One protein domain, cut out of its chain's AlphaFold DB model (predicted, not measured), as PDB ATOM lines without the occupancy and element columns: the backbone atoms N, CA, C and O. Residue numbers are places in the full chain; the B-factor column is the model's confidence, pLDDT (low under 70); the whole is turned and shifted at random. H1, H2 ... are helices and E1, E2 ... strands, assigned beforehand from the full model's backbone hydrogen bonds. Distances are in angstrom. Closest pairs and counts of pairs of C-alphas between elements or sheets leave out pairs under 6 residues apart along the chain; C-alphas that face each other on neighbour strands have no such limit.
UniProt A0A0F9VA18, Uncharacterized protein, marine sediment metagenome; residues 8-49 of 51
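This is residues 8 to 49 of the 51 residues of an uncharacterized protein of marine sediment metagenome (UniProt A0A0F9VA18). A flat two-stranded hairpin, E1 and E2, makes one end of an open, loose model, and a single helix, H1, makes the other end. From H1 the last stretch folds back as a free arm, residues 38 to 49, with the one-turn helix H2 near its tip and apart from H1 and from both strands. The printed part has 42 residues, with two named strands and two named helices in the order E1, E2, H1, H2; the sheet's order is E1 - E2, antiparallel, and the class is mixed, helices and strands. The whole is loose, with a radius of gyration of the C-alphas of 11.9 A and spans of 33 by 22 by 21 A.

Find C-alpha 8 at (358.116, 379.942, 347.793); there strand E1 begins, and it runs over residues 8 to 12, 12.7 A from first to last C-alpha. Four residues later look for E2, residues 17 to 21, 12.8 A long. Further on, past residues 24 to 26, a short run of helix without a name, C-alpha 29 at (359.897, 399.216, 342.697) opens H1, residues 29 to 37, 12.6 A long. Last comes H2, residues 45 to 48, which ends at C-alpha 48 at (370.224, 387.290, 350.797).

Begin with E1 and E2, a hairpin of antiparallel neighbour strands whose directions stand at 163 degrees. Among the C-alphas that face each other are those of Ile 11 and Ile 18, 4.7 A apart. Look next at the backbone: N 10 and O 19 are 2.9 A apart and N 19 and O 10 are 2.8 A apart, both within hydrogen-bond range. Move on to H1, which is apart from E1; in it every O i to N i+4 pair is within hydrogen-bond range. H2 is too short for such a pair, but its one O i to N i+3 pair is within range. H2 is apart from E1, E2 and H1.

The two C-alphas farthest apart are those of Thr 14 and Lys 30, at 32.9 A, while the first and last printed C-alphas, Leu 8 and Tyr 49, are 15.4 A apart. The printed part has no cut. The link from E1 to E2 is tight, those from E2 to H1 and from H1 to H2 are short with 7 residues each, and there is no long link. Residues 12 to 17 stand free, and so do residues 33 to 49, of which 33 to 37 belong to H1 and 45 to 48 to H2. The mean pLDDT of the printed part is 72.7; look for values under 70 at residues 23 to 27 and 39 to 49.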
ATOM      1  N   LEU A   8     358.419 381.264 348.336       76.12
ATOM      2  CA  LEU A   8     358.116 379.942 347.793       76.12
ATOM      3  C   LEU A   8     359.257 379.538 346.861       76.12
ATOM      4  O   LEU A   8     359.533 380.234 345.881       76.12
ATOM      5  N   ILE A   9     359.902 378.416 347.170       75.06
ATOM      6  CA  ILE A   9     360.911 377.802 346.310       75.06
ATOM      7  C   ILE A   9     360.278 376.566 345.683       75.06
ATOM      8  O   ILE A   9     359.927 375.620 346.384       75.06
ATOM      9  N   VAL A  10     360.131 376.574 344.361       79.94
ATOM     10  CA  VAL A  10     359.651 375.420 343.596       79.94
ATOM     11  C   VAL A  10     360.819 374.858 342.802       79.94
ATOM     12  O   VAL A  10     361.389 375.542 341.955       79.94
ATOM     13  N   ILE A  11     361.177 373.604 343.079       82.25
ATOM     14  CA  ILE A  11     362.253 372.898 342.381       82.25
ATOM     15  C   ILE A  11     361.620 371.996 341.327       82.25
ATOM     16  O   ILE A  11     361.025 370.966 341.646       82.25
ATOM     17  N   ASN A  12     361.766 372.366 340.059       79.06
ATOM     18  CA  ASN A  12     361.410 371.500 338.950       79.06
ATOM     19  C   ASN A  12     362.591 370.563 338.658       79.06
ATOM     20  O   ASN A  12     363.591 370.970 338.065       79.06
ATOM     21  N   LYS A  13     362.466 369.301 339.083       81.31
ATOM     22  CA  LYS A  13     363.504 368.273 338.902       81.31
ATOM     23  C   LYS A  13     363.690 367.865 337.439       81.31
ATOM     24  O   LYS A  13     364.817 367.585 337.044       81.31
ATOM     25  N   THR A  14     362.621 367.877 336.647       83.94
ATOM     26  CA  THR A  14     362.641 367.500 335.226       83.94
ATOM     27  C   THR A  14     363.497 368.467 334.417       83.94
ATOM     28  O   THR A  14     364.346 368.053 333.636       83.94
ATOM     29  N   ASN A  15     363.336 369.763 334.679       82.00
ATOM     30  CA  ASN A  15     364.001 370.817 333.912       82.00
ATOM     31  C   ASN A  15     365.216 371.398 334.654       82.00
ATOM     32  O   ASN A  15     365.795 372.382 334.203       82.00
ATOM     33  N   LYS A  16     365.572 370.824 335.816       77.38
ATOM     34  CA  LYS A  16     366.617 371.311 336.737       77.38
ATOM     35  C   LYS A  16     366.516 372.820 337.016       77.38
ATOM     36  O   LYS A  16     367.522 373.516 337.100       77.38
ATOM     37  N   GLN A  17     365.291 373.324 337.161       78.81
ATOM     38  CA  GLN A  17     365.006 374.745 337.352       78.81
ATOM     39  C   GLN A  17     364.546 375.014 338.785       78.81
ATOM     40  O   GLN A  17     363.733 374.271 339.337       78.81
ATOM     41  N   ILE A  18     365.032 376.108 339.372       76.06
ATOM     42  CA  ILE A  18     364.580 376.606 340.672       76.06
ATOM     43  C   ILE A  18     363.792 377.890 340.433       76.06
ATOM     44  O   ILE A  18     364.338 378.880 339.950       76.06
ATOM     45  N   ASN A  19     362.508 377.873 340.779       78.00
ATOM     46  CA  ASN A  19     361.644 379.043 340.718       78.00
ATOM     47  C   ASN A  19     361.502 379.635 342.121       78.00
ATOM     48  O   ASN A  19     360.970 378.994 343.027       78.00
ATOM     49  N   LEU A  20     361.965 380.871 342.282       75.44
ATOM     50  CA  LEU A  20     361.808 381.665 343.495       75.44
ATOM     51  C   LEU A  20     360.650 382.643 343.306       75.44
ATOM     52  O   LEU A  20     360.705 383.521 342.449       75.44
ATOM     53  N   SER A  21     359.605 382.500 344.119       75.12
ATOM     54  CA  SER A  21     358.462 383.416 344.125       75.12
ATOM     55  C   SER A  21     358.441 384.216 345.423       75.12
ATOM     56  O   SER A  21     358.378 383.657 346.521       75.12
ATOM     57  N   LEU A  22     358.476 385.542 345.291       71.88
ATOM     58  CA  LEU A  22     358.390 386.499 346.392       71.88
ATOM     59  C   LEU A  22     357.095 387.307 346.269       71.88
ATOM     60  O   LEU A  22     356.656 387.644 345.169       71.88
ATOM     61  N   SER A  23     356.483 387.659 347.400       69.31
ATOM     62  CA  SER A  23     355.312 388.543 347.394       69.31
ATOM     63  C   SER A  23     355.678 389.915 346.816       69.31
ATOM     64  O   SER A  23     356.643 390.532 347.268       69.31
ATOM     65  N   LYS A  24     354.867 390.436 345.882       64.94
ATOM     66  CA  LYS A  24     355.056 391.767 345.262       64.94
ATOM     67  C   LYS A  24     355.270 392.888 346.281       64.94
ATOM     68  O   LYS A  24     356.029 393.809 346.011       64.94
ATOM     69  N   LYS A  25     354.645 392.804 347.462       64.75
ATOM     70  CA  LYS A  25     354.796 393.804 348.535       64.75
ATOM     71  C   LYS A  25     356.217 393.867 349.119       64.75
ATOM     72  O   LYS A  25     356.535 394.832 349.802       64.75
ATOM     73  N   LYS A  26     357.052 392.852 348.871       63.59
ATOM     74  CA  LYS A  26     358.425 392.730 349.385       63.59
ATOM     75  C   LYS A  26     359.504 392.946 348.317       63.59
ATOM     76  O   LYS A  26     360.682 392.860 348.641       63.59
ATOM     77  N   ILE A  27     359.120 393.253 347.072       69.44
ATOM     78  CA  ILE A  27     360.051 393.615 345.995       69.44
ATOM     79  C   ILE A  27     360.004 395.133 345.830       69.44
ATOM     80  O   ILE A  27     358.936 395.707 345.607       69.44
ATOM     81  N   SER A  28     361.151 395.803 345.946       74.69
ATOM     82  CA  SER A  28     361.206 397.252 345.749       74.69
ATOM     83  C   SER A  28     360.867 397.605 344.295       74.69
ATOM     84  O   SER A  28     361.200 396.864 343.369       74.69
ATOM     85  N   LYS A  29     360.224 398.758 344.064       77.31
ATOM     86  CA  LYS A  29     359.897 399.216 342.697       77.31
ATOM     87  C   LYS A  29     361.142 399.283 341.806       77.31
ATOM     88  O   LYS A  29     361.069 398.906 340.642       77.31
ATOM     89  N   LYS A  30     362.278 399.711 342.368       77.50
ATOM     90  CA  LYS A  30     363.569 399.763 341.670       77.50
ATOM     91  C   LYS A  30     364.016 398.371 341.217       77.50
ATOM     92  O   LYS A  30     364.292 398.185 340.039       77.50
ATOM     93  N   MET A  31     363.976 397.392 342.121       73.25
ATOM     94  CA  MET A  31     364.328 396.007 341.806       73.25
ATOM     95  C   MET A  31     363.389 395.416 340.752       73.25
ATOM     96  O   MET A  31     363.846 394.756 339.834       73.25
ATOM     97  N   LEU A  32     362.086 395.701 340.817       76.50
ATOM     98  CA  LEU A  32     361.126 395.208 339.826       76.50
ATOM     99  C   LEU A  32     361.414 395.764 338.419       76.50
ATOM    100  O   LEU A  32     361.357 395.026 337.442       76.50
ATOM    101  N   VAL A  33     361.776 397.047 338.315       80.25
ATOM    102  CA  VAL A  33     362.172 397.681 337.046       80.25
ATOM    103  C   VAL A  33     363.481 397.100 336.506       80.25
ATOM    104  O   VAL A  33     363.577 396.848 335.306       80.25
ATOM    105  N   GLU A  34     364.467 396.859 337.367       75.25
ATOM    106  CA  GLU A  34     365.735 396.228 336.981       75.25
ATOM    107  C   GLU A  34     365.523 394.775 336.525       75.25
ATOM    108  O   GLU A  34     366.024 394.392 335.468       75.25
ATOM    109  N   LEU A  35     364.694 393.998 337.237       75.00
ATOM    110  CA  LEU A  35     364.315 392.630 336.862       75.00
ATOM    111  C   LEU A  35     363.600 392.584 335.501       75.00
ATOM    112  O   LEU A  35     363.889 391.707 334.696       75.00
ATOM    113  N   MET A  36     362.697 393.531 335.217       78.50
ATOM    114  CA  MET A  36     361.961 393.575 333.942       78.50
ATOM    115  C   MET A  36     362.838 393.952 332.741       78.50
ATOM    116  O   MET A  36     362.526 393.567 331.617       78.50
ATOM    117  N   LYS A  37     363.913 394.719 332.952       83.12
ATOM    118  CA  LYS A  37     364.836 395.133 331.881       83.12
ATOM    119  C   LYS A  37     365.929 394.103 331.600       83.12
ATOM    120  O   LYS A  37     366.537 394.126 330.533       83.12
ATOM    121  N   SER A  38     366.193 393.217 332.552       72.06
ATOM    122  CA  SER A  38     367.325 392.297 332.501       72.06
ATOM    123  C   SER A  38     366.939 390.968 331.847       72.06
ATOM    124  O   SER A  38     366.020 390.293 332.297       72.06
ATOM    125  N   LYS A  39     367.678 390.539 330.811       68.06
ATOM    126  CA  LYS A  39     367.515 389.195 330.206       68.06
ATOM    127  C   LYS A  39     367.926 388.059 331.152       68.06
ATOM    128  O   LYS A  39     367.424 386.946 331.027       68.06
ATOM    129  N   LYS A  40     368.862 388.335 332.061       68.25
ATOM    130  CA  LYS A  40     369.326 387.455 333.136       68.25
ATOM    131  C   LYS A  40     369.665 388.313 334.344       68.25
ATOM    132  O   LYS A  40     370.160 389.424 334.177       68.25
ATOM    133  N   VAL A  41     369.397 387.791 335.533       66.94
ATOM    134  CA  VAL A  41     369.725 388.447 336.797       66.94
ATOM    135  C   VAL A  41     370.445 387.425 337.650       66.94
ATOM    136  O   VAL A  41     369.845 386.432 338.058       66.94
ATOM    137  N   ASP A  42     371.729 387.668 337.890       69.44
ATOM    138  CA  ASP A  42     372.502 386.873 338.831       69.44
ATOM    139  C   ASP A  42     372.157 387.325 340.248       69.44
ATOM    140  O   ASP A  42     372.298 388.493 340.616       69.44
ATOM    141  N   ILE A  43     371.642 386.386 341.038       68.44
ATOM    142  CA  ILE A  43     371.255 386.624 342.423       68.44
ATOM    143  C   ILE A  43     372.363 386.079 343.315       68.44
ATOM    144  O   ILE A  43     372.553 384.869 343.428       68.44
ATOM    145  N   ASP A  44     373.070 386.985 343.981       68.75
ATOM    146  CA  ASP A  44     374.049 386.630 345.000       68.75
ATOM    147  C   ASP A  44     373.335 386.167 346.281       68.75
ATOM    148  O   ASP A  44     372.788 386.964 347.050       68.75
ATOM    149  N   LEU A  45     373.331 384.851 346.500       64.00
ATOM    150  CA  LEU A  45     372.666 384.220 347.640       64.00
ATOM    151  C   LEU A  45     373.316 384.575 348.985       64.00
ATOM    152  O   LEU A  45     372.628 384.544 350.005       64.00
ATOM    153  N   THR A  46     374.596 384.963 349.004       65.31
ATOM    154  CA  THR A  46     375.294 385.336 350.247       65.31
ATOM    155  C   THR A  46     374.795 386.663 350.812       65.31
ATOM    156  O   THR A  46     374.748 386.845 352.025       65.31
ATOM    157  N   LYS A  47     374.334 387.569 349.941       61.59
ATOM    158  CA  LYS A  47     373.702 388.836 350.338       61.59
ATOM    159  C   LYS A  47     372.271 388.653 350.828       61.59
ATOM    160  O   LYS A  47     371.788 389.468 351.608       61.59
ATOM    161  N   LEU A  48     371.584 387.611 350.361       55.47
ATOM    162  CA  LEU A  48     370.224 387.290 350.797       55.47
ATOM    163  C   LEU A  48     370.200 386.557 352.142       55.47
ATOM    164  O   LEU A  48     369.255 386.737 352.907       55.47
ATOM    165  N   TYR A  49     371.236 385.767 352.429       50.66
ATOM    166  CA  TYR A  49     371.408 385.046 353.688       50.66
ATOM    167  C   TYR A  49     372.850 385.205 354.194       50.66
ATOM    168  O   TYR A  49     373.667 384.300 353.998       50.66
TER     169      TYR A  49